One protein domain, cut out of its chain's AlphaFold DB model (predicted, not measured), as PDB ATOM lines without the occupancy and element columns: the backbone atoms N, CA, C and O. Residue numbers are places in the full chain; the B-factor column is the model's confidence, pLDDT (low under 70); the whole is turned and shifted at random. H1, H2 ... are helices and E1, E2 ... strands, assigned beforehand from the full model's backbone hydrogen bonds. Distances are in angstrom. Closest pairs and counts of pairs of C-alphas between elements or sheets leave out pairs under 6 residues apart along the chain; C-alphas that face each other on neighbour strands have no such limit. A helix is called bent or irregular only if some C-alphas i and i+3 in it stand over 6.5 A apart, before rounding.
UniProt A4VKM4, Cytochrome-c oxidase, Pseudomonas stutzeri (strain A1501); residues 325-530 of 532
ATOM      1  N   ARG A 325     -43.224  11.666   2.018       97.50
ATOM      2  CA  ARG A 325     -41.780  11.685   2.247       97.50
ATOM      3  C   ARG A 325     -41.485  11.413   3.714       97.50
ATOM      4  O   ARG A 325     -42.063  12.033   4.600       97.50
ATOM      5  N   VAL A 326     -40.566  10.490   3.973       98.56
ATOM      6  CA  VAL A 326     -40.070  10.214   5.326       98.56
ATOM      7  C   VAL A 326     -38.561  10.083   5.270       98.56
ATOM      8  O   VAL A 326     -38.030   9.354   4.437       98.56
ATOM      9  N   GLN A 327     -37.861  10.775   6.161       98.75
ATOM     10  CA  GLN A 327     -36.413  10.658   6.289       98.75
ATOM     11  C   GLN A 327     -36.080   9.688   7.412       98.75
ATOM     12  O   GLN A 327     -36.612   9.804   8.513       98.75
ATOM     13  N   VAL A 328     -35.184   8.746   7.144       98.75
ATOM     14  CA  VAL A 328     -34.682   7.797   8.135       98.75
ATOM     15  C   VAL A 328     -33.171   7.939   8.218       98.75
ATOM     16  O   VAL A 328     -32.460   7.741   7.231       98.75
ATOM     17  N   ILE A 329     -32.675   8.271   9.407       98.75
ATOM     18  CA  ILE A 329     -31.251   8.449   9.678       98.75
ATOM     19  C   ILE A 329     -30.769   7.322  10.590       98.75
ATOM     20  O   ILE A 329     -31.360   7.038  11.635       98.75
ATOM     21  N   GLY A 330     -29.705   6.645  10.163       98.50
ATOM     22  CA  GLY A 330     -29.027   5.624  10.954       98.50
ATOM     23  C   GLY A 330     -27.992   6.249  11.885       98.50
ATOM     24  O   GLY A 330     -27.159   7.037  11.440       98.50
ATOM     25  N   HIS A 331     -28.037   5.858  13.156       98.44
ATOM     26  CA  HIS A 331     -27.038   6.177  14.173       98.44
ATOM     27  C   HIS A 331     -26.577   4.878  14.837       98.44
ATOM     28  O   HIS A 331     -27.341   3.918  14.908       98.44
ATOM     29  N   GLN A 332     -25.374   4.823  15.394       97.44
ATOM     30  CA  GLN A 332     -24.920   3.736  16.258       97.44
ATOM     31  C   GLN A 332     -25.621   3.836  17.627       97.44
ATOM     32  O   GLN A 332     -25.332   4.711  18.435       97.44
ATOM     33  N   TRP A 333     -26.576   2.974  17.984       97.50
ATOM     34  CA  TRP A 333     -27.262   1.944  17.183       97.50
ATOM     35  C   TRP A 333     -28.775   2.114  17.325       97.50
ATOM     36  O   TRP A 333     -29.427   1.353  18.040       97.50
ATOM     37  N   TRP A 334     -29.327   3.157  16.723       98.38
ATOM     38  CA  TRP A 334     -30.732   3.542  16.800       98.38
ATOM     39  C   TRP A 334     -31.158   4.284  15.526       98.38
ATOM     40  O   TRP A 334     -30.324   4.673  14.710       98.38
ATOM     41  N   TRP A 335     -32.466   4.437  15.347       98.56
ATOM     42  CA  TRP A 335     -33.064   5.023  14.150       98.56
ATOM     43  C   TRP A 335     -33.728   6.350  14.469       98.56
ATOM     44  O   TRP A 335     -34.607   6.391  15.332       98.56
ATOM     45  N   GLU A 336     -33.374   7.396  13.740       98.62
ATOM     46  CA  GLU A 336     -34.122   8.648  13.735       98.62
ATOM     47  C   GLU A 336     -35.073   8.660  12.541       98.62
ATOM     48  O   GLU A 336     -34.679   8.299  11.432       98.62
ATOM     49  N   VAL A 337     -36.326   9.050  12.758       98.50
ATOM     50  CA  VAL A 337     -37.349   9.102  11.711       98.50
ATOM     51  C   VAL A 337     -37.974  10.490  11.719       98.50
ATOM     52  O   VAL A 337     -38.483  10.937  12.743       98.50
ATOM     53  N   ARG A 338     -37.931  11.185  10.583       98.12
ATOM     54  CA  ARG A 338     -38.473  12.541  10.427       98.12
ATOM     55  C   ARG A 338     -39.555  12.555   9.359       98.12
ATOM     56  O   ARG A 338     -39.370  11.978   8.289       98.12
ATOM     57  N   TYR A 339     -40.632  13.279   9.635       97.94
ATOM     58  CA  TYR A 339     -41.720  13.580   8.706       97.94
ATOM     59  C   TYR A 339     -41.617  15.070   8.341       97.94
ATOM     60  O   TYR A 339     -42.121  15.911   9.089       97.94
ATOM     61  N   PRO A 340     -40.903  15.435   7.255       96.88
ATOM     62  CA  PRO A 340     -40.534  16.827   6.982       96.88
ATOM     63  C   PRO A 340     -41.730  17.771   6.843       96.88
ATOM     64  O   PRO A 340     -41.648  18.922   7.257       96.88
ATOM     65  N   GLU A 341     -42.842  17.290   6.286       94.81
ATOM     66  CA  GLU A 341     -44.041  18.091   6.037       94.81
ATOM     67  C   GLU A 341     -44.784  18.477   7.322       94.81
ATOM     68  O   GLU A 341     -45.372  19.555   7.377       94.81
ATOM     69  N   SER A 342     -44.765  17.624   8.353       95.12
ATOM     70  CA  SER A 342     -45.392  17.907   9.654       95.12
ATOM     71  C   SER A 342     -44.407  18.419  10.705       95.12
ATOM     72  O   SER A 342     -44.825  18.935  11.739       95.12
ATOM     73  N   GLY A 343     -43.101  18.258  10.476       94.25
ATOM     74  CA  GLY A 343     -42.056  18.547  11.460       94.25
ATOM     75  C   GLY A 343     -41.961  17.514  12.589       94.25
ATOM     76  O   GLY A 343     -41.174  17.700  13.516       94.25
ATOM     77  N   VAL A 344     -42.733  16.423  12.528       95.75
ATOM     78  CA  VAL A 344     -42.692  15.355  13.534       95.75
ATOM     79  C   VAL A 344     -41.374  14.590  13.421       95.75
ATOM     80  O   VAL A 344     -40.973  14.167  12.334       95.75
ATOM     81  N   VAL A 345     -40.720  14.376  14.561       95.38
ATOM     82  CA  VAL A 345     -39.521  13.543  14.692       95.38
ATOM     83  C   VAL A 345     -39.800  12.459  15.723       95.38
ATOM     84  O   VAL A 345     -40.285  12.738  16.816       95.38
ATOM     85  N   THR A 346     -39.500  11.217  15.367       95.62
ATOM     86  CA  THR A 346     -39.612  10.050  16.242       95.62
ATOM     87  C   THR A 346     -38.294   9.287  16.260       95.62
ATOM     88  O   THR A 346     -37.412   9.478  15.418       95.62
ATOM     89  N   ALA A 347     -38.144   8.387  17.232       97.12
ATOM     90  CA  ALA A 347     -36.988   7.509  17.305       97.12
ATOM     91  C   ALA A 347     -37.405   6.045  17.443       97.12
ATOM     92  O   ALA A 347     -38.259   5.693  18.256       97.12
ATOM     93  N   ASN A 348     -36.767   5.174  16.660       98.00
ATOM     94  CA  ASN A 348     -37.013   3.730  16.593       98.00
ATOM     95  C   ASN A 348     -38.461   3.324  16.253       98.00
ATOM     96  O   ASN A 348     -38.804   2.147  16.388       98.00
ATOM     97  N   GLN A 349     -39.275   4.257  15.757       96.81
ATOM     98  CA  GLN A 349     -40.628   4.021  15.256       96.81
ATOM     99  C   GLN A 349     -40.813   4.678  13.892       96.81
ATOM    100  O   GLN A 349     -40.629   5.885  13.754       96.81
ATOM    101  N   PHE A 350     -41.222   3.883  12.908       97.94
ATOM    102  CA  PHE A 350     -41.584   4.329  11.569       97.94
ATOM    103  C   PHE A 350     -43.038   3.945  11.282       97.94
ATOM    104  O   PHE A 350     -43.371   2.766  11.194       97.94
ATOM    105  N   ILE A 351     -43.904   4.943  11.154       98.12
ATOM    106  CA  ILE A 351     -45.342   4.771  10.979       98.12
ATOM    107  C   ILE A 351     -45.703   5.248   9.577       98.12
ATOM    108  O   ILE A 351     -45.228   6.286   9.120       98.12
ATOM    109  N   LEU A 352     -46.525   4.476   8.879       98.25
ATOM    110  CA  LEU A 352     -46.948   4.794   7.523       98.25
ATOM    111  C   LEU A 352     -48.432   4.477   7.313       98.25
ATOM    112  O   LEU A 352     -48.959   3.571   7.953       98.25
ATOM    113  N   PRO A 353     -49.125   5.184   6.412       98.12
ATOM    114  CA  PRO A 353     -50.456   4.785   5.982       98.12
ATOM    115  C   PRO A 353     -50.397   3.579   5.030       98.12
ATOM    116  O   PRO A 353     -49.444   3.419   4.259       98.12
ATOM    117  N   ILE A 354     -51.427   2.733   5.060       97.81
ATOM    118  CA  ILE A 354     -51.636   1.703   4.039       97.81
ATOM    119  C   ILE A 354     -52.038   2.333   2.702       97.81
ATOM    120  O   ILE A 354     -52.513   3.465   2.646       97.81
ATOM    121  N   ASP A 355     -51.828   1.591   1.618       95.38
ATOM    122  CA  ASP A 355     -52.244   1.918   0.249       95.38
ATOM    123  C   ASP A 355     -51.737   3.252  -0.320       95.38
ATOM    124  O   ASP A 355     -52.116   3.653  -1.419       95.38
ATOM    125  N   ARG A 356     -50.774   3.875   0.362       95.00
ATOM    126  CA  ARG A 356     -50.076   5.073  -0.088       95.00
ATOM    127  C   ARG A 356     -48.578   4.794  -0.258       95.00
ATOM    128  O   ARG A 356     -47.946   4.263   0.659       95.00
ATOM    129  N   PRO A 357     -47.981   5.160  -1.403       95.31
ATOM    130  CA  PRO A 357     -46.535   5.125  -1.571       95.31
ATOM    131  C   PRO A 357     -45.814   6.064  -0.597       95.31
ATOM    132  O   PRO A 357     -46.220   7.211  -0.409       95.31
ATOM    133  N   VAL A 358     -44.711   5.588  -0.028       97.12
ATOM    134  CA  VAL A 358     -43.826   6.341   0.866       97.12
ATOM    135  C   VAL A 358     -42.421   6.349   0.281       97.12
ATOM    136  O   VAL A 358     -41.801   5.293   0.138       97.12
ATOM    137  N   ASP A 359     -41.917   7.535  -0.044       97.38
ATOM    138  CA  ASP A 359     -40.520   7.742  -0.411       97.38
ATOM    139  C   ASP A 359     -39.696   7.907   0.865       97.38
ATOM    140  O   ASP A 359     -39.725   8.938   1.539       97.38
ATOM    141  N   VAL A 360     -38.974   6.840   1.198       98.38
ATOM    142  CA  VAL A 360     -38.081   6.768   2.347       98.38
ATOM    143  C   VAL A 360     -36.699   7.247   1.918       98.38
ATOM    144  O   VAL A 360     -35.969   6.551   1.209       98.38
ATOM    145  N   GLU A 361     -36.349   8.451   2.344       98.56
ATOM    146  CA  GLU A 361     -35.026   9.041   2.184       98.56
ATOM    147  C   GLU A 361     -34.119   8.531   3.303       98.56
ATOM    148  O   GLU A 361     -34.325   8.836   4.475       98.56
ATOM    149  N   VAL A 362     -33.113   7.733   2.959       98.69
ATOM    150  CA  VAL A 362     -32.223   7.093   3.928       98.69
ATOM    151  C   VAL A 362     -30.822   7.696   3.877       98.69
ATOM    152  O   VAL A 362     -30.249   7.884   2.802       98.69
ATOM    153  N   THR A 363     -30.254   7.976   5.048       98.69
ATOM    154  CA  THR A 363     -28.873   8.461   5.215       98.69
ATOM    155  C   THR A 363     -28.298   8.014   6.563       98.69
ATOM    156  O   THR A 363     -28.996   7.418   7.381       98.69
ATOM    157  N   SER A 364     -27.014   8.254   6.806       98.62
ATOM    158  CA  SER A 364     -26.359   7.908   8.069       98.62
ATOM    159  C   SER A 364     -25.651   9.109   8.683       98.62
ATOM    160  O   SER A 364     -25.055   9.916   7.966       98.62
ATOM    161  N   ALA A 365     -25.699   9.191  10.013       98.06
ATOM    162  CA  ALA A 365     -24.977  10.179  10.801       98.06
ATOM    163  C   ALA A 365     -23.544   9.746  11.166       98.06
ATOM    164  O   ALA A 365     -22.765  10.582  11.616       98.06
ATOM    165  N   ASP A 366     -23.185   8.469  10.992       97.25
ATOM    166  CA  ASP A 366     -21.894   7.929  11.436       97.25
ATOM    167  C   ASP A 366     -21.259   6.925  10.458       97.25
ATOM    168  O   ASP A 366     -20.452   7.308   9.614       97.25
ATOM    169  N   VAL A 367     -21.581   5.636  10.565       98.19
ATOM    170  CA  VAL A 367     -21.051   4.537   9.750       98.19
ATOM    171  C   VAL A 367     -22.089   4.078   8.736       98.19
ATOM    172  O   VAL A 367     -23.231   4.522   8.743       98.19
ATOM    173  N   ILE A 368     -21.722   3.176   7.832       98.62
ATOM    174  CA  ILE A 368     -22.713   2.613   6.913       98.62
ATOM    175  C   ILE A 368     -23.706   1.753   7.711       98.62
ATOM    176  O   ILE A 368     -23.309   0.892   8.496       98.62
ATOM    177  N   HIS A 369     -24.996   1.983   7.475       98.81
ATOM    178  CA  HIS A 369     -26.098   1.122   7.915       98.81
ATOM    179  C   HIS A 369     -26.864   0.626   6.686       98.81
ATOM    180  O   HIS A 369     -26.548   0.988   5.555       98.81
ATOM    181  N   SER A 370     -27.899  -0.188   6.872       98.50
ATOM    182  CA  SER A 370     -28.821  -0.522   5.782       98.50
ATOM    183  C   SER A 370     -30.229  -0.671   6.317       98.50
ATOM    184  O   SER A 370     -30.493  -1.547   7.147       98.50
ATOM    185  N   PHE A 371     -31.120   0.187   5.832       98.62
ATOM    186  CA  PHE A 371     -32.525   0.196   6.194       98.62
ATOM    187  C   PHE A 371     -33.239  -0.959   5.498       98.62
ATOM    188  O   PHE A 371     -33.192  -1.079   4.271       98.62
ATOM    189  N   TRP A 372     -33.906  -1.816   6.271       98.38
ATOM    190  CA  TRP A 372     -34.651  -2.934   5.710       98.38
ATOM    191  C   TRP A 372     -35.906  -3.269   6.505       98.38
ATOM    192  O   TRP A 372     -35.836  -3.558   7.700       98.38
ATOM    193  N   VAL A 373     -37.043  -3.311   5.807       97.88
ATOM    194  CA  VAL A 373     -38.321  -3.827   6.311       97.88
ATOM    195  C   VAL A 373     -38.741  -5.000   5.412       97.88
ATOM    196  O   VAL A 373     -39.410  -4.779   4.401       97.88
ATOM    197  N   PRO A 374     -38.355  -6.253   5.739       96.25
ATOM    198  CA  PRO A 374     -38.452  -7.395   4.823       96.25
ATOM    199  C   PRO A 374     -39.837  -7.633   4.223       96.25
ATOM    200  O   PRO A 374     -39.958  -8.014   3.063       96.25
ATOM    201  N   ARG A 375     -40.891  -7.394   5.013       96.25
ATOM    202  CA  ARG A 375     -42.275  -7.607   4.577       96.25
ATOM    203  C   ARG A 375     -42.796  -6.510   3.650       96.25
ATOM    204  O   ARG A 375     -43.788  -6.745   2.972       96.25
ATOM    205  N   LEU A 376     -42.154  -5.342   3.599       96.81
ATOM    206  CA  LEU A 376     -42.573  -4.219   2.749       96.81
ATOM    207  C   LEU A 376     -41.701  -4.086   1.494       96.81
ATOM    208  O   LEU A 376     -42.217  -3.748   0.429       96.81
ATOM    209  N   GLY A 377     -40.418  -4.456   1.571       94.81
ATOM    210  CA  GLY A 377     -39.608  -4.680   0.377       94.81
ATOM    211  C   GLY A 377     -38.105  -4.822   0.614       94.81
ATOM    212  O   GLY A 377     -37.665  -5.339   1.643       94.81
ATOM    213  N   GLY A 378     -37.320  -4.435  -0.396       93.69
ATOM    214  CA  GLY A 378     -35.861  -4.542  -0.399       93.69
ATOM    215  C   GLY A 378     -35.164  -3.661   0.642       93.69
ATOM    216  O   GLY A 378     -35.766  -2.769   1.239       93.69
ATOM    217  N   LYS A 379     -33.876  -3.939   0.862       96.19
ATOM    218  CA  LYS A 379     -32.999  -3.118   1.703       96.19
ATOM    219  C   LYS A 379     -32.367  -1.993   0.886       96.19
ATOM    220  O   LYS A 379     -32.136  -2.174  -0.311       96.19
ATOM    221  N   LEU A 380     -32.033  -0.884   1.535       97.81
ATOM    222  CA  LEU A 380     -31.236   0.178   0.932       97.81
ATOM    223  C   LEU A 380     -30.179   0.674   1.919       97.81
ATOM    224  O   LEU A 380     -30.489   1.035   3.058       97.81
ATOM    225  N   ASP A 381     -28.929   0.672   1.464       98.44
ATOM    226  CA  ASP A 381     -27.786   1.051   2.285       98.44
ATOM    227  C   ASP A 381     -27.805   2.563   2.561       98.44
ATOM    228  O   ASP A 381     -28.115   3.391   1.697       98.44
ATOM    229  N   MET A 382     -27.453   2.920   3.790       98.62
ATOM    230  CA  MET A 382     -27.417   4.278   4.313       98.62
ATOM    231  C   MET A 382     -25.954   4.685   4.420       98.62
ATOM    232  O   MET A 382     -25.218   4.167   5.262       98.62
ATOM    233  N   VAL A 383     -25.514   5.579   3.540       98.38
ATOM    234  CA  VAL A 383     -24.100   5.947   3.416       98.38
ATOM    235  C   VAL A 383     -23.911   7.371   3.933       98.38
ATOM    236  O   VAL A 383     -24.578   8.271   3.422       98.38
ATOM    237  N   PRO A 384     -23.008   7.612   4.900       98.38
ATOM    238  CA  PRO A 384     -22.737   8.958   5.394       98.38
ATOM    239  C   PRO A 384     -22.433   9.939   4.255       98.38
ATOM    240  O   PRO A 384     -21.663   9.638   3.339       98.38
ATOM    241  N   GLY A 385     -23.070  11.111   4.293       97.69
ATOM    242  CA  GLY A 385     -22.930  12.141   3.258       97.69
ATOM    243  C   GLY A 385     -23.685  11.866   1.950       97.69
ATOM    244  O   GLY A 385     -23.494  12.602   0.982       97.69
ATOM    245  N   ARG A 386     -24.535  10.830   1.885       97.69
ATOM    246  CA  ARG A 386     -25.413  10.559   0.738       97.69
ATOM    247  C   ARG A 386     -26.823  10.218   1.192       97.69
ATOM    248  O   ARG A 386     -27.016   9.352   2.036       97.69
ATOM    249  N   THR A 387     -27.804  10.834   0.546       98.00
ATOM    250  CA  THR A 387     -29.207  10.449   0.691       98.00
ATOM    251  C   THR A 387     -29.581   9.524  -0.456       98.00
ATOM    252  O   THR A 387     -29.477   9.906  -1.621       98.00
ATOM    253  N   ASN A 388     -30.007   8.308  -0.125       97.56
ATOM    254  CA  ASN A 388     -30.607   7.383  -1.081       97.56
ATOM    255  C   ASN A 388     -32.126   7.349  -0.870       97.56
ATOM    256  O   ASN A 388     -32.597   7.618   0.230       97.56
ATOM    257  N   THR A 389     -32.896   6.981  -1.894       96.94
ATOM    258  CA  THR A 389     -34.362   6.913  -1.794       96.94
ATOM    259  C   THR A 389     -34.867   5.519  -2.141       96.94
ATOM    260  O   THR A 389     -34.499   4.943  -3.165       96.94
ATOM    261  N   LEU A 390     -35.732   4.995  -1.279       95.81
ATOM    262  CA  LEU A 390     -36.443   3.728  -1.408       95.81
ATOM    263  C   LEU A 390     -37.940   4.022  -1.387       95.81
ATOM    264  O   LEU A 390     -38.404   4.690  -0.469       95.81
ATOM    265  N   ARG A 391     -38.713   3.463  -2.318       96.00
ATOM    266  CA  ARG A 391     -40.175   3.530  -2.233       96.00
ATOM    267  C   ARG A 391     -40.739   2.299  -1.535       96.00
ATOM    268  O   ARG A 391     -40.559   1.182  -2.013       96.00
ATOM    269  N   LEU A 392     -41.452   2.509  -0.433       96.19
ATOM    270  CA  LEU A 392     -42.215   1.481   0.274       96.19
ATOM    271  C   LEU A 392     -43.715   1.743   0.169       96.19
ATOM    272  O   LEU A 392     -44.155   2.865  -0.042       96.19
ATOM    273  N   GLN A 393     -44.505   0.690   0.343       96.38
ATOM    274  CA  GLN A 393     -45.949   0.774   0.534       96.38
ATOM    275  C   GLN A 393     -46.394  -0.454   1.328       96.38
ATOM    276  O   GLN A 393     -45.919  -1.562   1.065       96.38
ATOM    277  N   ALA A 394     -47.305  -0.264   2.276       97.50
ATOM    278  CA  ALA A 394     -48.012  -1.354   2.938       97.50
ATOM    279  C   ALA A 394     -49.386  -1.547   2.282       97.50
ATOM    280  O   ALA A 394     -50.063  -0.574   1.978       97.50
ATOM    281  N   SER A 395     -49.795  -2.795   2.057       96.88
ATOM    282  CA  SER A 395     -51.108  -3.156   1.486       96.88
ATOM    283  C   SER A 395     -52.103  -3.657   2.536       96.88
ATOM    284  O   SER A 395     -53.170  -4.159   2.197       96.88
ATOM    285  N   GLN A 396     -51.707  -3.647   3.806       95.56
ATOM    286  CA  GLN A 396     -52.522  -4.082   4.932       95.56
ATOM    287  C   GLN A 396     -51.997  -3.440   6.209       95.56
ATOM    288  O   GLN A 396     -50.796  -3.172   6.325       95.56
ATOM    289  N   THR A 397     -52.887  -3.242   7.175       97.56
ATOM    290  CA  THR A 397     -52.516  -2.745   8.497       97.56
ATOM    291  C   THR A 397     -51.703  -3.773   9.275       97.56
ATOM    292  O   THR A 397     -51.722  -4.981   8.996       97.56
ATOM    293  N   GLY A 398     -50.979  -3.276  10.274       94.75
ATOM    294  CA  GLY A 398     -50.306  -4.097  11.269       94.75
ATOM    295  C   GLY A 398     -48.863  -3.696  11.531       94.75
ATOM    296  O   GLY A 398     -48.319  -2.760  10.945       94.75
ATOM    297  N   VAL A 399     -48.246  -4.453  12.432       95.31
ATOM    298  CA  VAL A 399     -46.874  -4.229  12.884       95.31
ATOM    299  C   VAL A 399     -45.897  -5.074  12.068       95.31
ATOM    300  O   VAL A 399     -46.053  -6.288  11.899       95.31
ATOM    301  N   PHE A 400     -44.837  -4.423  11.607       95.81
ATOM    302  CA  PHE A 400     -43.710  -5.001  10.897       95.81
ATOM    303  C   PHE A 400     -42.417  -4.737  11.668       95.81
ATOM    304  O   PHE A 400     -42.314  -3.832  12.495       95.81
ATOM    305  N   ARG A 401     -41.393  -5.546  11.392       95.50
ATOM    306  CA  ARG A 401     -40.075  -5.373  12.001       95.50
ATOM    307  C   ARG A 401     -39.086  -4.869  10.963       95.50
ATOM    308  O   ARG A 401     -38.777  -5.583  10.011       95.50
ATOM    309  N   GLY A 402     -38.567  -3.667  11.185       96.88
ATOM    310  CA  GLY A 402     -37.393  -3.157  10.491       96.88
ATOM    311  C   GLY A 402     -36.100  -3.540  11.217       96.88
ATOM    312  O   GLY A 402     -36.107  -3.849  12.413       96.88
ATOM    313  N   GLN A 403     -34.982  -3.559  10.497       96.25
ATOM    314  CA  GLN A 403     -33.669  -3.870  11.065       96.25
ATOM    315  C   GLN A 403     -32.521  -3.260  10.268       96.25
ATOM    316  O   GLN A 403     -32.661  -2.982   9.074       96.25
ATOM    317  N   CYS A 404     -31.366  -3.145  10.923       98.12
ATOM    318  CA  CYS A 404     -30.115  -2.864  10.236       98.12
ATOM    319  C   CYS A 404     -29.640  -4.137   9.530       98.12
ATOM    320  O   CYS A 404     -29.622  -5.213  10.121       98.12
ATOM    321  N   SER A 405     -29.270  -4.017   8.258       97.50
ATOM    322  CA  SER A 405     -28.814  -5.139   7.421       97.50
ATOM    323  C   SER A 405     -27.426  -4.921   6.817       97.50
ATOM    324  O   SER A 405     -27.068  -5.571   5.838       97.50
ATOM    325  N   GLU A 406     -26.656  -4.010   7.412       98.25
ATOM    326  CA  GLU A 406     -25.241  -3.773   7.129       98.25
ATOM    327  C   GLU A 406     -24.490  -3.726   8.458       98.25
ATOM    328  O   GLU A 406     -24.969  -3.106   9.411       98.25
ATOM    329  N   PHE A 407     -23.353  -4.412   8.559       98.25
ATOM    330  CA  PHE A 407     -22.674  -4.548   9.844       98.25
ATOM    331  C   PHE A 407     -22.129  -3.192  10.315       98.25
ATOM    332  O   PHE A 407     -21.140  -2.688   9.790       98.25
ATOM    333  N   CYS A 408     -22.752  -2.629  11.351       97.81
ATOM    334  CA  CYS A 408     -22.474  -1.275  11.838       97.81
ATOM    335  C   CYS A 408     -21.814  -1.230  13.229       97.81
ATOM    336  O   CYS A 408     -21.763  -0.179  13.867       97.81
ATOM    337  N   GLY A 409     -21.319  -2.365  13.737       97.31
ATOM    338  CA  GLY A 409     -20.586  -2.457  15.005       97.31
ATOM    339  C   GLY A 409     -21.171  -3.453  16.008       97.31
ATOM    340  O   GLY A 409     -21.988  -4.305  15.660       97.31
ATOM    341  N   SER A 410     -20.733  -3.363  17.269       96.19
ATOM    342  CA  SER A 410     -21.023  -4.361  18.316       96.19
ATOM    343  C   SER A 410     -22.514  -4.559  18.587       96.19
ATOM    344  O   SER A 410     -22.933  -5.680  18.864       96.19
ATOM    345  N   GLN A 411     -23.321  -3.504  18.459       97.69
ATOM    346  CA  GLN A 411     -24.770  -3.570  18.672       97.69
ATOM    347  C   GLN A 411     -25.582  -3.625  17.375       97.69
ATOM    348  O   GLN A 411     -26.781  -3.347  17.390       97.69
ATOM    349  N   HIS A 412     -24.961  -4.033  16.264       97.75
ATOM    350  CA  HIS A 412     -25.634  -4.209  14.975       97.75
ATOM    351  C   HIS A 412     -26.911  -5.065  15.084       97.75
ATOM    352  O   HIS A 412     -27.976  -4.658  14.626       97.75
ATOM    353  N   ALA A 413     -26.837  -6.212  15.772       96.06
ATOM    354  CA  ALA A 413     -27.977  -7.118  15.954       96.06
ATOM    355  C   ALA A 413     -29.113  -6.532  16.822       96.06
ATOM    356  O   ALA A 413     -30.231  -7.046  16.821       96.06
ATOM    357  N   HIS A 414     -28.832  -5.455  17.555       96.69
ATOM    358  CA  HIS A 414     -29.741  -4.779  18.479       96.69
ATOM    359  C   HIS A 414     -30.218  -3.424  17.939       96.69
ATOM    360  O   HIS A 414     -30.639  -2.556  18.703       96.69
ATOM    361  N   MET A 415     -30.135  -3.218  16.626       97.81
ATOM    362  CA  MET A 415     -30.604  -2.020  15.933       97.81
ATOM    363  C   MET A 415     -31.933  -2.310  15.224       97.81
ATOM    364  O   MET A 415     -32.007  -2.419  13.996       97.81
ATOM    365  N   ILE A 416     -32.992  -2.488  16.017       97.12
ATOM    366  CA  ILE A 416     -34.321  -2.899  15.550       97.12
ATOM    367  C   ILE A 416     -35.212  -1.662  15.421       97.12
ATOM    368  O   ILE A 416     -35.215  -0.788  16.286       97.12
ATOM    369  N   LEU A 417     -35.978  -1.602  14.334       97.88
ATOM    370  CA  LEU A 417     -36.949  -0.547  14.068       97.88
ATOM    371  C   LEU A 417     -38.362  -1.118  14.203       97.88
ATOM    372  O   LEU A 417     -38.696  -2.119  13.560       97.88
ATOM    373  N   HIS A 418     -39.196  -0.480  15.018       97.62
ATOM    374  CA  HIS A 418     -40.624  -0.759  15.025       97.62
ATOM    375  C   HIS A 418     -41.269  -0.074  13.822       97.62
ATOM    376  O   HIS A 418     -41.068   1.121  13.612       97.62
ATOM    377  N   VAL A 419     -42.019  -0.832  13.026       97.75
ATOM    378  CA  VAL A 419     -42.722  -0.305  11.857       97.75
ATOM    379  C   VAL A 419     -44.197  -0.639  11.986       97.75
ATOM    380  O   VAL A 419     -44.526  -1.783  12.282       97.75
ATOM    381  N   GLU A 420     -45.088   0.310  11.740       97.62
ATOM    382  CA  GLU A 420     -46.532   0.066  11.816       97.62
ATOM    383  C   GLU A 420     -47.256   0.737  10.656       97.62
ATOM    384  O   GLU A 420     -47.064   1.926  10.401       97.62
ATOM    385  N   ALA A 421     -48.080  -0.036   9.948       98.12
ATOM    386  CA  ALA A 421     -48.967   0.505   8.933       98.12
ATOM    387  C   ALA A 421     -50.377   0.700   9.492       98.12
ATOM    388  O   ALA A 421     -50.985  -0.246  10.006       98.12
ATOM    389  N   LEU A 422     -50.889   1.917   9.350       98.50
ATOM    390  CA  LEU A 422     -52.189   2.351   9.847       98.50
ATOM    391  C   LEU A 422     -53.146   2.663   8.695       98.50
ATOM    392  O   LEU A 422     -52.725   2.941   7.573       98.50
ATOM    393  N   GLU A 423     -54.443   2.672   8.990       98.50
ATOM    394  CA  GLU A 423     -55.432   3.302   8.108       98.50
ATOM    395  C   GLU A 423     -55.114   4.793   7.921       98.50
ATOM    396  O   GLU A 423     -54.548   5.427   8.816       98.50
ATOM    397  N   ALA A 424     -55.499   5.370   6.780       96.44
ATOM    398  CA  ALA A 424     -55.166   6.756   6.439       96.44
ATOM    399  C   ALA A 424     -55.623   7.767   7.511       96.44
ATOM    400  O   ALA A 424     -54.830   8.608   7.935       96.44
ATOM    401  N   ASP A 425     -56.856   7.634   8.013       98.06
ATOM    402  CA  ASP A 425     -57.407   8.516   9.055       98.06
ATOM    403  C   ASP A 425     -56.683   8.349  10.401       98.06
ATOM    404  O   ASP A 425     -56.434   9.320  11.121       98.06
ATOM    405  N   ALA A 426     -56.294   7.115  10.739       98.31
ATOM    406  CA  ALA A 426     -55.533   6.824  11.951       98.31
ATOM    407  C   ALA A 426     -54.104   7.378  11.865       98.31
ATOM    408  O   ALA A 426     -53.600   7.922  12.844       98.31
ATOM    409  N   PHE A 427     -53.470   7.301  10.692       98.31
ATOM    410  CA  PHE A 427     -52.179   7.934  10.437       98.31
ATOM    411  C   PHE A 427     -52.265   9.463  10.524       98.31
ATOM    412  O   PHE A 427     -51.414  10.087  11.157       98.31
ATOM    413  N   ALA A 428     -53.303  10.073   9.945       97.75
ATOM    414  CA  ALA A 428     -53.518  11.516  10.040       97.75
ATOM    415  C   ALA A 428     -53.686  11.959  11.503       97.75
ATOM    416  O   ALA A 428     -52.996  12.877  11.946       97.75
ATOM    417  N   THR A 429     -54.502  11.235  12.276       97.75
ATOM    418  CA  THR A 429     -54.676  11.464  13.721       97.75
ATOM    419  C   THR A 429     -53.355  11.284  14.482       97.75
ATOM    420  O   THR A 429     -53.034  12.056  15.385       97.75
ATOM    421  N   TRP A 430     -52.555  10.280  14.108       97.38
ATOM    422  CA  TRP A 430     -51.254  10.000  14.719       97.38
ATOM    423  C   TRP A 430     -50.233  11.127  14.494       97.38
ATOM    424  O   TRP A 430     -49.480  11.453  15.420       97.38
ATOM    425  N   ILE A 431     -50.221  11.729  13.297       97.31
ATOM    426  CA  ILE A 431     -49.399  12.904  12.964       97.31
ATOM    427  C   ILE A 431     -49.900  14.144  13.708       97.31
ATOM    428  O   ILE A 431     -49.096  14.852  14.317       97.31
ATOM    429  N   GLU A 432     -51.209  14.406  13.676       96.81
ATOM    430  CA  GLU A 432     -51.813  15.589  14.296       96.81
ATOM    431  C   GLU A 432     -51.522  15.638  15.797       96.81
ATOM    432  O   GLU A 432     -51.045  16.657  16.289       96.81
ATOM    433  N   ALA A 433     -51.679  14.511  16.499       95.38
ATOM    434  CA  ALA A 433     -51.411  14.429  17.933       95.38
ATOM    435  C   ALA A 433     -49.965  14.821  18.306       95.38
ATOM    436  O   ALA A 433     -49.715  15.313  19.401       95.38
ATOM    437  N   ARG A 434     -49.000  14.628  17.396       94.69
ATOM    438  CA  ARG A 434     -47.572  14.941  17.611       94.69
ATOM    439  C   ARG A 434     -47.168  16.328  17.124       94.69
ATOM    440  O   ARG A 434     -46.068  16.787  17.429       94.69
ATOM    441  N   THR A 435     -48.012  16.985  16.340       93.56
ATOM    442  CA  THR A 435     -47.659  18.247  15.691       93.56
ATOM    443  C   THR A 435     -47.803  19.398  16.686       93.56
ATOM    444  O   THR A 435     -48.879  19.630  17.225       93.56
ATOM    445  N   GLY A 436     -46.714  20.130  16.939       84.12
ATOM    446  CA  GLY A 436     -46.727  21.301  17.828       84.12
ATOM    447  C   GLY A 436     -46.978  20.991  19.310       84.12
ATOM    448  O   GLY A 436     -47.327  21.892  20.068       84.12
ATOM    449  N   ARG A 437     -46.826  19.728  19.729       85.62
ATOM    450  CA  ARG A 437     -47.005  19.316  21.124       85.62
ATOM    451  C   ARG A 437     -45.802  19.716  21.972       85.62
ATOM    452  O   ARG A 437     -44.666  19.486  21.572       85.62
ATOM    453  N   GLU A 438     -46.064  20.247  23.162       92.69
ATOM    454  CA  GLU A 438     -45.058  20.585  24.171       92.69
ATOM    455  C   GLU A 438     -45.370  19.886  25.498       92.69
ATOM    456  O   GLU A 438     -46.536  19.684  25.853       92.69
ATOM    457  N   HIS A 439     -44.315  19.539  26.231       95.62
ATOM    458  CA  HIS A 439     -44.361  18.901  27.543       95.62
ATOM    459  C   HIS A 439     -43.919  19.859  28.641       95.62
ATOM    460  O   HIS A 439     -43.230  20.845  28.396       95.62
ATOM    461  N   GLN A 440     -44.297  19.544  29.878       95.12
ATOM    462  CA  GLN A 440     -43.776  20.239  31.053       95.12
ATOM    463  C   GLN A 440     -42.582  19.467  31.627       95.12
ATOM    464  O   GLN A 440     -42.635  18.233  31.674       95.12
ATOM    465  N   PRO A 441     -41.518  20.157  32.081       94.88
ATOM    466  CA  PRO A 441     -40.389  19.504  32.734       94.88
ATOM    467  C   PRO A 441     -40.828  18.815  34.034       94.88
ATOM    468  O   PRO A 441     -41.784  19.267  34.678       94.88
ATOM    469  N   PRO A 442     -40.115  17.767  34.482       95.00
ATOM    470  CA  PRO A 442     -40.363  17.209  35.799       95.00
ATOM    471  C   PRO A 442     -39.974  18.228  36.878       95.00
ATOM    472  O   PRO A 442     -39.061  19.035  36.707       95.00
ATOM    473  N   GLY A 443     -40.666  18.197  38.015       94.00
ATOM    474  CA  GLY A 443     -40.321  19.031  39.166       94.00
ATOM    475  C   GLY A 443     -39.131  18.488  39.967       94.00
ATOM    476  O   GLY A 443     -38.703  17.346  39.803       94.00
ATOM    477  N   GLY A 444     -38.629  19.302  40.899       95.31
ATOM    478  CA  GLY A 444     -37.665  18.867  41.915       95.31
ATOM    479  C   GLY A 444     -36.322  18.390  41.350       95.31
ATOM    480  O   GLY A 444     -35.816  18.931  40.367       95.31
ATOM    481  N   ALA A 445     -35.738  17.380  42.000       95.50
ATOM    482  CA  ALA A 445     -34.431  16.833  41.631       95.50
ATOM    483  C   ALA A 445     -34.432  16.186  40.235       95.50
ATOM    484  O   ALA A 445     -33.451  16.313  39.507       95.50
ATOM    485  N   ALA A 446     -35.537  15.547  39.834       96.38
ATOM    486  CA  ALA A 446     -35.675  14.957  38.504       96.38
ATOM    487  C   ALA A 446     -35.566  16.014  37.395       96.38
ATOM    488  O   ALA A 446     -34.854  15.795  36.420       96.38
ATOM    489  N   GLY A 447     -36.201  17.179  37.571       97.06
ATOM    490  CA  GLY A 447     -36.087  18.310  36.641       97.06
ATOM    491  C   GLY A 447     -34.652  18.780  36.440       97.06
ATOM    492  O   GLY A 447     -34.190  18.890  35.308       97.06
ATOM    493  N   GLN A 448     -33.935  18.997  37.545       96.50
ATOM    494  CA  GLN A 448     -32.537  19.441  37.519       96.50
ATOM    495  C   GLN A 448     -31.630  18.408  36.841       96.50
ATOM    496  O   GLN A 448     -30.864  18.745  35.944       96.50
ATOM    497  N   VAL A 449     -31.762  17.131  37.217       96.81
ATOM    498  CA  VAL A 449     -30.976  16.045  36.615       96.81
ATOM    499  C   VAL A 449     -31.285  15.882  35.129       96.81
ATOM    500  O   VAL A 449     -30.364  15.653  34.343       96.81
ATOM    501  N   PHE A 450     -32.555  16.005  34.725       97.88
ATOM    502  CA  PHE A 450     -32.913  15.952  33.313       97.88
ATOM    503  C   PHE A 450     -32.207  17.065  32.540       97.88
ATOM    504  O   PHE A 450     -31.510  16.765  31.578       97.88
ATOM    505  N   ASP A 451     -32.340  18.316  32.973       96.69
ATOM    506  CA  ASP A 451     -31.778  19.481  32.279       96.69
ATOM    507  C   ASP A 451     -30.241  19.420  32.163       96.69
ATOM    508  O   ASP A 451     -29.664  19.568  31.080       96.69
ATOM    509  N   GLU A 452     -29.562  19.095  33.265       95.62
ATOM    510  CA  GLU A 452     -28.098  19.067  33.324       95.62
ATOM    511  C   GLU A 452     -27.478  17.882  32.571       95.62
ATOM    512  O   GLU A 452     -26.324  17.959  32.143       95.62
ATOM    513  N   ARG A 453     -28.211  16.770  32.413       94.62
ATOM    514  CA  ARG A 453     -27.640  15.512  31.899       94.62
ATOM    515  C   ARG A 453     -28.372  14.960  30.688       94.62
ATOM    516  O   ARG A 453     -27.761  14.755  29.640       94.62
ATOM    517  N   CYS A 454     -29.668  14.690  30.814       97.06
ATOM    518  CA  CYS A 454     -30.444  14.009  29.777       97.06
ATOM    519  C   CYS A 454     -30.789  14.950  28.609       97.06
ATOM    520  O   CYS A 454     -30.587  14.592  27.446       97.06
ATOM    521  N   GLY A 455     -31.247  16.164  28.915       97.25
ATOM    522  CA  GLY A 455     -31.681  17.193  27.969       97.25
ATOM    523  C   GLY A 455     -30.561  17.728  27.074       97.25
ATOM    524  O   GLY A 455     -30.825  18.194  25.972       97.25
ATOM    525  N   GLN A 456     -29.297  17.557  27.478       96.12
ATOM    526  CA  GLN A 456     -28.111  17.886  26.669       96.12
ATOM    527  C   GLN A 456     -27.918  16.965  25.451       96.12
ATOM    528  O   GLN A 456     -27.107  17.240  24.555       96.12
ATOM    529  N   CYS A 457     -28.606  15.824  25.442       97.69
ATOM    530  CA  CYS A 457     -28.516  14.810  24.397       97.69
ATOM    531  C   CYS A 457     -29.878  14.536  23.762       97.69
ATOM    532  O   CYS A 457     -29.953  14.420  22.539       97.69
ATOM    533  N   HIS A 458     -30.922  14.439  24.583       98.06
ATOM    534  CA  HIS A 458     -32.275  14.093  24.177       98.06
ATOM    535  C   HIS A 458     -33.147  15.331  23.983       98.06
ATOM    536  O   HIS A 458     -33.174  16.221  24.837       98.06
ATOM    537  N   ARG A 459     -33.922  15.337  22.897       96.50
ATOM    538  CA  ARG A 459     -35.013  16.293  22.703       96.50
ATOM    539  C   ARG A 459     -36.238  15.851  23.492       96.50
ATOM    540  O   ARG A 459     -36.612  14.680  23.429       96.50
ATOM    541  N   VAL A 460     -36.892  16.792  24.158       97.25
ATOM    542  CA  VAL A 460     -38.281  16.679  24.613       97.25
ATOM    543  C   VAL A 460     -38.946  17.999  24.261       97.25
ATOM    544  O   VAL A 460     -38.526  19.048  24.743       97.25
ATOM    545  N   ALA A 461     -39.952  17.965  23.390       94.94
ATOM    546  CA  ALA A 461     -40.607  19.171  22.900       94.94
ATOM    547  C   ALA A 461     -41.106  20.057  24.059       94.94
ATOM    548  O   ALA A 461     -41.786  19.569  24.960       94.94
ATOM    549  N   GLY A 462     -40.741  21.343  24.048       94.62
ATOM    550  CA  GLY A 462     -41.046  22.303  25.119       94.62
ATOM    551  C   GLY A 462     -40.144  22.226  26.361       94.62
ATOM    552  O   GLY A 462     -40.267  23.068  27.245       94.62
ATOM    553  N   VAL A 463     -39.230  21.250  26.439       97.00
ATOM    554  CA  VAL A 463     -38.384  21.007  27.623       97.00
ATOM    555  C   VAL A 463     -36.889  21.050  27.296       97.00
ATOM    556  O   VAL A 463     -36.133  21.674  28.033       97.00
ATOM    557  N   SER A 464     -36.444  20.404  26.216       97.06
ATOM    558  CA  SER A 464     -35.032  20.373  25.812       97.06
ATOM    559  C   SER A 464     -34.848  20.252  24.301       97.06
ATOM    560  O   SER A 464     -35.598  19.546  23.622       97.06
ATOM    561  N   ASP A 465     -33.771  20.860  23.796       95.62
ATOM    562  CA  ASP A 465     -33.390  20.873  22.374       95.62
ATOM    563  C   ASP A 465     -32.208  19.937  22.047       95.62
ATOM    564  O   ASP A 465     -31.543  20.080  21.016       95.62
ATOM    565  N   GLY A 466     -31.907  18.974  22.926       95.19
ATOM    566  CA  GLY A 466     -30.848  17.991  22.702       95.19
ATOM    567  C   GLY A 466     -31.030  17.235  21.381       95.19
ATOM    568  O   GLY A 466     -32.133  16.830  21.033       95.19
ATOM    569  N   ASN A 467     -29.948  17.034  20.627       92.69
ATOM    570  CA  ASN A 467     -30.014  16.508  19.254       92.69
ATOM    571  C   ASN A 467     -28.981  15.410  18.943       92.69
ATOM    572  O   ASN A 467     -28.687  15.138  17.780       92.69
ATOM    573  N   ARG A 468     -28.386  14.807  19.976       94.06
ATOM    574  CA  ARG A 468     -27.337  13.777  19.834       94.06
ATOM    575  C   ARG A 468     -27.841  12.367  20.134       94.06
ATOM    576  O   ARG A 468     -27.114  11.398  19.930       94.06
ATOM    577  N   ALA A 469     -29.060  12.255  20.647       97.06
ATOM    578  CA  ALA A 469     -29.674  11.018  21.094       97.06
ATOM    579  C   ALA A 469     -31.156  10.980  20.669       97.06
ATOM    580  O   ALA A 469     -31.685  12.006  20.239       97.06
ATOM    581  N   PRO A 470     -31.832   9.819  20.784       97.81
ATOM    582  CA  PRO A 470     -33.241   9.674  20.426       97.81
ATOM    583  C   PRO A 470     -34.129  10.797  20.972       97.81
ATOM    584  O   PRO A 470     -34.077  11.078  22.167       97.81
ATOM    585  N   ASP A 471     -34.996  11.377  20.140       97.12
ATOM    586  CA  ASP A 471     -36.104  12.214  20.626       97.12
ATOM    587  C   ASP A 471     -36.912  11.407  21.663       97.12
ATOM    588  O   ASP A 471     -37.113  10.205  21.473       97.12
ATOM    589  N   LEU A 472     -37.328  12.010  22.775       97.50
ATOM    590  CA  LEU A 472     -38.115  11.368  23.836       97.50
ATOM    591  C   LEU A 472     -39.547  11.919  23.937       97.50
ATOM    592  O   LEU A 472     -40.316  11.430  24.757       97.50
ATOM    593  N   SER A 473     -39.929  12.880  23.092       96.31
ATOM    594  CA  SER A 473     -41.217  13.597  23.158       96.31
ATOM    595  C   SER A 473     -42.446  12.688  23.073       96.31
ATOM    596  O   SER A 473     -43.518  13.075  23.525       96.31
ATOM    597  N   ASP A 474     -42.318  11.495  22.494       95.31
ATOM    598  CA  ASP A 474     -43.390  10.499  22.409       95.31
ATOM    599  C   ASP A 474     -42.982   9.125  22.970       95.31
ATOM    600  O   ASP A 474     -43.539   8.093  22.577       95.31
ATOM    601  N   LEU A 475     -41.999   9.104  23.885       97.06
ATOM    602  CA  LEU A 475     -41.417   7.884  24.445       97.06
ATOM    603  C   LEU A 475     -42.481   6.920  24.977       97.06
ATOM    604  O   LEU A 475     -42.372   5.723  24.726       97.06
ATOM    605  N   ALA A 476     -43.520   7.420  25.649       96.00
ATOM    606  CA  ALA A 476     -44.565   6.594  26.253       96.00
ATOM    607  C   ALA A 476     -45.381   5.793  25.225       96.00
ATOM    608  O   ALA A 476     -45.965   4.763  25.554       96.00
ATOM    609  N   THR A 477     -45.401   6.223  23.959       94.56
ATOM    610  CA  THR A 477     -46.123   5.523  22.880       94.56
ATOM    611  C   THR A 477     -45.303   4.427  22.205       94.56
ATOM    612  O   THR A 477     -45.802   3.710  21.334       94.56
ATOM    613  N   ARG A 478     -44.031   4.280  22.584       95.69
ATOM    614  CA  ARG A 478     -43.145   3.267  22.010       95.69
ATOM    615  C   ARG A 478     -43.446   1.908  22.625       95.69
ATOM    616  O   ARG A 478     -43.571   1.826  23.837       95.69
ATOM    617  N   PRO A 479     -43.455   0.816  21.846       95.56
ATOM    618  CA  PRO A 479     -43.591  -0.525  22.415       95.56
ATOM    619  C   PRO A 479     -42.291  -1.032  23.058       95.56
ATOM    620  O   PRO A 479     -42.303  -2.002  23.812       95.56
ATOM    621  N   THR A 480     -41.145  -0.425  22.729       97.25
ATOM    622  CA  THR A 480     -39.818  -0.916  23.127       97.25
ATOM    623  C   THR A 480     -38.830   0.221  23.367       97.25
ATOM    624  O   THR A 480     -38.956   1.292  22.772       97.25
ATOM    625  N   LEU A 481     -37.807  -0.051  24.177       97.62
ATOM    626  CA  LEU A 481     -36.671   0.829  24.447       97.62
ATOM    627  C   LEU A 481     -35.375   0.256  23.853       97.62
ATOM    628  O   LEU A 481     -35.291  -0.913  23.459       97.62
ATOM    629  N   GLY A 482     -34.345   1.102  23.761       96.62
ATOM    630  CA  GLY A 482     -33.004   0.690  23.330       96.62
ATOM    631  C   GLY A 482     -32.901   0.243  21.867       96.62
ATOM    632  O   GLY A 482     -32.009  -0.539  21.542       96.62
ATOM    633  N   ALA A 483     -33.781   0.735  20.987       96.81
ATOM    634  CA  ALA A 483     -33.968   0.243  19.615       96.81
ATOM    635  C   ALA A 483     -34.416  -1.231  19.566       96.81
ATOM    636  O   ALA A 483     -33.807  -2.062  18.891       96.81
ATOM    637  N   GLY A 484     -35.476  -1.553  20.320       95.56
ATOM    638  CA  GLY A 484     -36.168  -2.844  20.264       95.56
ATOM    639  C   GLY A 484     -35.605  -3.956  21.148       95.56
ATOM    640  O   GLY A 484     -35.975  -5.111  20.950       95.56
ATOM    641  N   VAL A 485     -34.708  -3.644  22.086       95.94
ATOM    642  CA  VAL A 485     -33.997  -4.658  22.894       95.94
ATOM    643  C   VAL A 485     -34.766  -5.041  24.158       95.94
ATOM    644  O   VAL A 485     -34.662  -6.175  24.621       95.94
ATOM    645  N   ILE A 486     -35.560  -4.121  24.705       96.81
ATOM    646  CA  ILE A 486     -36.381  -4.346  25.899       96.81
ATOM    647  C   ILE A 486     -37.772  -3.731  25.707       96.81
ATOM    648  O   ILE A 486     -37.932  -2.789  24.927       96.81
ATOM    649  N   ALA A 487     -38.781  -4.283  26.383       97.06
ATOM    650  CA  ALA A 487     -40.128  -3.720  26.408       97.06
ATOM    651  C   ALA A 487     -40.127  -2.318  27.039       97.06
ATOM    652  O   ALA A 487     -39.318  -2.026  27.921       97.06
ATOM    653  N   ASN A 488     -41.021  -1.454  26.561       97.56
ATOM    654  CA  ASN A 488     -41.266  -0.149  27.167       97.56
ATOM    655  C   ASN A 488     -42.442  -0.246  28.145       97.56
ATOM    656  O   ASN A 488     -43.565   0.143  27.837       97.56
ATOM    657  N   ASP A 489     -42.176  -0.839  29.298       96.25
ATOM    658  CA  ASP A 489     -43.072  -0.845  30.448       96.25
ATOM    659  C   ASP A 489     -42.358  -0.223  31.656       96.25
ATOM    660  O   ASP A 489     -41.176   0.132  31.591       96.25
ATOM    661  N   ALA A 490     -43.079  -0.075  32.765       94.12
ATOM    662  CA  ALA A 490     -42.577   0.604  33.953       94.12
ATOM    663  C   ALA A 490     -41.308  -0.046  34.545       94.12
ATOM    664  O   ALA A 490     -40.439   0.638  35.100       94.12
ATOM    665  N   GLU A 491     -41.171  -1.368  34.423       95.44
ATOM    666  CA  GLU A 491     -39.968  -2.093  34.840       95.44
ATOM    667  C   GLU A 491     -38.834  -1.884  33.828       95.44
ATOM    668  O   GLU A 491     -37.706  -1.557  34.204       95.44
ATOM    669  N   GLY A 492     -39.136  -2.026  32.538       96.62
ATOM    670  CA  GLY A 492     -38.204  -1.878  31.431       96.62
ATOM    671  C   GLY A 492     -37.579  -0.491  31.367       96.62
ATOM    672  O   GLY A 492     -36.371  -0.388  31.156       96.62
ATOM    673  N   LEU A 493     -38.354   0.567  31.618       97.00
ATOM    674  CA  LEU A 493     -37.853   1.938  31.630       97.00
ATOM    675  C   LEU A 493     -36.916   2.202  32.809       97.00
ATOM    676  O   LEU A 493     -35.809   2.700  32.604       97.00
ATOM    677  N   ARG A 494     -37.299   1.804  34.030       96.31
ATOM    678  CA  ARG A 494     -36.419   1.914  35.209       96.31
ATOM    679  C   ARG A 494     -35.127   1.130  35.012       96.31
ATOM    680  O   ARG A 494     -34.049   1.637  35.307       96.31
ATOM    681  N   ARG A 495     -35.226  -0.082  34.460       96.25
ATOM    682  CA  ARG A 495     -34.072  -0.932  34.156       96.25
ATOM    683  C   ARG A 495     -33.192  -0.350  33.050       96.25
ATOM    684  O   ARG A 495     -31.973  -0.460  33.124       96.25
ATOM    685  N   TRP A 496     -33.781   0.272  32.030       97.50
ATOM    686  CA  TRP A 496     -33.023   0.981  31.005       97.50
ATOM    687  C   TRP A 496     -32.250   2.151  31.613       97.50
ATOM    688  O   TRP A 496     -31.060   2.280  31.357       97.50
ATOM    689  N   LEU A 497     -32.886   2.964  32.458       96.69
ATOM    690  CA  LEU A 497     -32.220   4.096  33.101       96.69
ATOM    691  C   LEU A 497     -31.095   3.674  34.053       96.69
ATOM    692  O   LEU A 497     -30.105   4.392  34.143       96.69
ATOM    693  N   SER A 498     -31.222   2.552  34.760       95.44
ATOM    694  CA  SER A 498     -30.201   2.111  35.718       95.44
ATOM    695  C   SER A 498     -29.097   1.243  35.104       95.44
ATOM    696  O   SER A 498     -27.976   1.249  35.611       95.44
ATOM    697  N   ASP A 499     -29.381   0.502  34.027       95.56
ATOM    698  CA  ASP A 499     -28.506  -0.582  33.558       95.56
ATOM    699  C   ASP A 499     -28.447  -0.741  32.021       95.56
ATOM    700  O   ASP A 499     -28.179  -1.823  31.488       95.56
ATOM    701  N   HIS A 500     -28.652   0.336  31.253       96.44
ATOM    702  CA  HIS A 500     -28.575   0.306  29.780       96.44
ATOM    703  C   HIS A 500     -27.262  -0.268  29.238       96.44
ATOM    704  O   HIS A 500     -27.266  -0.906  28.186       96.44
ATOM    705  N   GLN A 501     -26.140  -0.082  29.937       95.56
ATOM    706  CA  GLN A 501     -24.841  -0.606  29.503       95.56
ATOM    707  C   GLN A 501     -24.722  -2.134  29.634       95.56
ATOM    708  O   GLN A 501     -23.904  -2.720  28.927       95.56
ATOM    709  N   SER A 502     -25.509  -2.805  30.484       94.94
ATOM    710  CA  SER A 502     -25.566  -4.277  30.477       94.94
ATOM    711  C   SER A 502     -26.507  -4.794  29.384       94.94
ATOM    712  O   SER A 502     -26.215  -5.801  28.741       94.94
ATOM    713  N   ILE A 503     -27.605  -4.070  29.135       95.38
ATOM    714  CA  ILE A 503     -28.621  -4.415  28.133       95.38
ATOM    715  C   ILE A 503     -28.044  -4.261  26.724       95.38
ATOM    716  O   ILE A 503     -28.188  -5.140  25.874       95.38
ATOM    717  N   LYS A 504     -27.375  -3.134  26.474       96.12
ATOM    718  CA  LYS A 504     -26.821  -2.758  25.178       96.12
ATOM    719  C   LYS A 504     -25.444  -2.119  25.370       96.12
ATOM    720  O   LYS A 504     -25.267  -0.911  25.286       96.12
ATOM    721  N   HIS A 505     -24.458  -2.966  25.649       94.44
ATOM    722  CA  HIS A 505     -23.074  -2.577  25.928       94.44
ATOM    723  C   HIS A 505     -22.411  -1.695  24.858       94.44
ATOM    724  O   HIS A 505     -22.502  -1.948  23.655       94.44
ATOM    725  N   GLY A 506     -21.656  -0.693  25.304       92.19
ATOM    726  CA  GLY A 506     -20.842   0.146  24.425       92.19
ATOM    727  C   GLY A 506     -21.630   1.210  23.664       92.19
ATOM    728  O   GLY A 506     -21.064   1.838  22.774       92.19
ATOM    729  N   ILE A 507     -22.910   1.424  23.994       95.56
ATOM    730  CA  ILE A 507     -23.664   2.582  23.498       95.56
ATOM    731  C   ILE A 507     -23.119   3.881  24.089       95.56
ATOM    732  O   ILE A 507     -22.604   3.897  25.206       95.56
ATOM    733  N   ALA A 508     -23.297   4.982  23.360       94.31
ATOM    734  CA  ALA A 508     -22.803   6.304  23.744       94.31
ATOM    735  C   ALA A 508     -23.594   6.980  24.887       94.31
ATOM    736  O   ALA A 508     -23.230   8.074  25.309       94.31
ATOM    737  N   MET A 509     -24.661   6.353  25.396       96.38
ATOM    738  CA  MET A 509     -25.424   6.856  26.544       96.38
ATOM    739  C   MET A 509     -24.602   6.678  27.839       96.38
ATOM    740  O   MET A 509     -24.306   5.530  28.200       96.38
ATOM    741  N   PRO A 510     -24.218   7.765  28.542       95.00
ATOM    742  CA  PRO A 510     -23.404   7.688  29.758       95.00
ATOM    743  C   PRO A 510     -24.069   6.859  30.854       95.00
ATOM    744  O   PRO A 510     -25.287   6.705  30.862       95.00
ATOM    745  N   ARG A 511     -23.280   6.308  31.779       95.44
ATOM    746  CA  ARG A 511     -23.826   5.631  32.964       95.44
ATOM    747  C   ARG A 511     -24.491   6.635  33.904       95.44
ATOM    748  O   ARG A 511     -24.156   7.815  33.889       95.44
ATOM    749  N   HIS A 512     -25.434   6.133  34.690       95.50
ATOM    750  CA  HIS A 512     -26.216   6.899  35.661       95.50
ATOM    751  C   HIS A 512     -25.980   6.407  37.098       95.50
ATOM    752  O   HIS A 512     -26.841   6.547  37.958       95.50
ATOM    753  N   ASP A 513     -24.836   5.770  37.350       92.25
ATOM    754  CA  ASP A 513     -24.479   5.149  38.628       92.25
ATOM    755  C   ASP A 513     -24.282   6.157  39.770       92.25
ATOM    756  O   ASP A 513     -24.299   5.776  40.939       92.25
ATOM    757  N   ASP A 514     -24.140   7.440  39.443       93.88
ATOM    758  CA  ASP A 514     -24.039   8.544  40.391       93.88
ATOM    759  C   ASP A 514     -25.379   9.248  40.681       93.88
ATOM    760  O   ASP A 514     -25.429  10.133  41.537       93.88
ATOM    761  N   ILE A 515     -26.468   8.869  40.003       95.69
ATOM    762  CA  ILE A 515     -27.799   9.456  40.199       95.69
ATOM    763  C   ILE A 515     -28.569   8.627  41.242       95.69
ATOM    764  O   ILE A 515     -28.663   7.406  41.094       95.69
ATOM    765  N   PRO A 516     -29.160   9.246  42.285       96.38
ATOM    766  CA  PRO A 516     -29.951   8.520  43.274       96.38
ATOM    767  C   PRO A 516     -31.103   7.731  42.637       96.38
ATOM    768  O   PRO A 516     -31.822   8.251  41.783       96.38
ATOM    769  N   GLU A 517     -31.324   6.499  43.101       95.44
ATOM    770  CA  GLU A 517     -32.364   5.604  42.569       95.44
ATOM    771  C   GLU A 517     -33.768   6.226  42.644       95.44
ATOM    772  O   GLU A 517     -34.551   6.101  41.705       95.44
ATOM    773  N   GLU A 518     -34.065   6.975  43.710       96.12
ATOM    774  CA  GLU A 518     -35.323   7.720  43.845       96.12
ATOM    775  C   GLU A 518     -35.497   8.759  42.725       96.12
ATOM    776  O   GLU A 518     -36.573   8.875  42.141       96.12
ATOM    777  N   THR A 519     -34.430   9.484  42.375       97.19
ATOM    778  CA  THR A 519     -34.451  10.480  41.296       97.19
ATOM    779  C   THR A 519     -34.596   9.818  39.927       97.19
ATOM    780  O   THR A 519     -35.358  10.310  39.096       97.19
ATOM    781  N   LEU A 520     -33.936   8.677  39.696       96.50
ATOM    782  CA  LEU A 520     -34.151   7.873  38.486       96.50
ATOM    783  C   LEU A 520     -35.589   7.343  38.399       96.50
ATOM    784  O   LEU A 520     -36.156   7.314  37.310       96.50
ATOM    785  N   GLY A 521     -36.196   6.974  39.530       96.25
ATOM    786  CA  GLY A 521     -37.603   6.588  39.610       96.25
ATOM    787  C   GLY A 521     -38.545   7.726  39.214       96.25
ATOM    788  O   GLY A 521     -39.400   7.531  38.359       96.25
ATOM    789  N   GLN A 522     -38.334   8.930  39.755       97.06
ATOM    790  CA  GLN A 522     -39.114  10.124  39.398       97.06
ATOM    791  C   GLN A 522     -38.960  10.503  37.915       97.06
ATOM    792  O   GLN A 522     -39.924  10.918  37.274       97.06
ATOM    793  N   LEU A 523     -37.754  10.342  37.356       97.62
ATOM    794  CA  LEU A 523     -37.508  10.517  35.924       97.62
ATOM    795  C   LEU A 523     -38.251   9.475  35.090       97.62
ATOM    796  O   LEU A 523     -38.863   9.846  34.094       97.62
ATOM    797  N   ALA A 524     -38.217   8.198  35.485       97.25
ATOM    798  CA  ALA A 524     -38.964   7.140  34.809       97.25
ATOM    799  C   ALA A 524     -40.467   7.449  34.797       97.25
ATOM    800  O   ALA A 524     -41.077   7.437  33.733       97.25
ATOM    801  N   ASP A 525     -41.030   7.815  35.952       96.94
ATOM    802  CA  ASP A 525     -42.450   8.151  36.088       96.94
ATOM    803  C   ASP A 525     -42.844   9.316  35.173       96.94
ATOM    804  O   ASP A 525     -43.879   9.268  34.514       96.94
ATOM    805  N   TRP A 526     -42.011  10.357  35.084       97.69
ATOM    806  CA  TRP A 526     -42.254  11.474  34.170       97.69
ATOM    807  C   TRP A 526     -42.123  11.068  32.698       97.69
ATOM    808  O   TRP A 526     -42.966  11.431  31.878       97.69
ATOM    809  N   LEU A 527     -41.110  10.277  32.350       97.81
ATOM    810  CA  LEU A 527     -40.899   9.771  30.994       97.81
ATOM    811  C   LEU A 527     -42.076   8.905  30.495       97.81
ATOM    812  O   LEU A 527     -42.401   8.952  29.307       97.81
ATOM    813  N   GLU A 528     -42.761   8.178  31.383       96.38
ATOM    814  CA  GLU A 528     -44.001   7.439  31.077       96.38
ATOM    815  C   GLU A 528     -45.183   8.358  30.721       96.38
ATOM    816  O   GLU A 528     -46.143   7.914  30.093       96.38
ATOM    817  N   THR A 529     -45.118   9.646  31.074       95.69
ATOM    818  CA  THR A 529     -46.157  10.629  30.721       95.69
ATOM    819  C   THR A 529     -45.947  11.277  29.355       95.69
ATOM    820  O   THR A 529     -46.847  11.966  28.873       95.69
ATOM    821  N   LEU A 530     -44.793  11.051  28.708       96.25
ATOM    822  CA  LEU A 530     -44.445  11.650  27.415       96.25
ATOM    823  C   LEU A 530     -45.185  10.966  26.261       96.25
ATOM    824  O   LEU A 530     -44.608  10.217  25.465       96.25
TER     825      LEU A 530
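This is residues 325 to 530 of the 532 residues of the protein "Cytochrome-c oxidase" of Pseudomonas stutzeri (strain A1501) (UniProt A4VKM4). Two lobes stand side by side: a sandwich of two five-stranded sheets, one curled like part of a barrel with H1 over its edge strand E4, and a smaller lobe where H4 packs on both H2 and H3. The printed part has 206 residues with ten named strands, E1 to E10, followed by four named helices, H1 to H4. The sheets, both mixed, run E3 E2 E1 E5 E8 and E4 E10 E9 E6 E7. The class is mixed, helices and strands, with 102 residues, under half, in named elements; the whole is compact, with a radius of gyration of the C-alphas of 16.8 A and spans of 47 by 37 by 29 A.

E1, residues 325 to 331, begins at C-alpha 325 (-41.780, 11.685, 2.247) and is 19.7 A long. E2 is 334 to 339, E3 344 to 347, E4 349 to 353, E5 358 to 364 at 19.0 A, E6 369 to 372, E7 380 to 382 and E8 388 to 392. E9, 398 to 404, is 20.3 A long, and E10, 416 to 422, 19.5 A. H1 is 424 to 434 at 15.8 A, H2 444 to 454 at 14.9 A, H3 490 to 503 at 15.9 A, and H4 517 to 527 at 15.0 A, ending at C-alpha 527 (-40.899, 9.771, 30.994). H3 is irregular: C-alphas 498 and 501 are 8.6 A apart.

E1, E2 and E3 form a meander, each strand the antiparallel neighbour of the one before, with N 329 and O 336 at 2.8 A and N 337 and O 346 at 2.9 A. E5 is parallel to E1, N 328 and O 361 at 2.8 A, and antiparallel to E8, N 360 and O 390 at 2.8 A. E4 is parallel to E10, N 350 and O 418 at 2.9 A. E9 and E10 form a hairpin, N 400 and O 419 at 2.7 A. E6 is antiparallel to E9, N 403 and O 372 at 2.9 A, and forms a hairpin with E7, N 382 and O 369 at 2.8 A. H1, at a height over the sheet of 8.8 A, makes two layers with the E4 sheet. H4 touches H2, about perpendicular at 78 degrees, closest at C-alphas 446 and 519, 5.4 A. H4 touches H3 at a steep tilt of 64 degrees, opposite ways, closest at C-alphas 494 and 524, 5.8 A. In H2 and H4 every O i to N i+4 pair is within hydrogen-bond range, in H1 6 of 7 and in H3 7 of 10.

The farthest C-alphas, of Asp 355 and Asp 514, are 49.5 A apart. The printed part has no cut. The links E9 to E10, H2 to H3 and H3 to H4 are long. Mean pLDDT of the printed part is 96.6, and no printed residue is under 70.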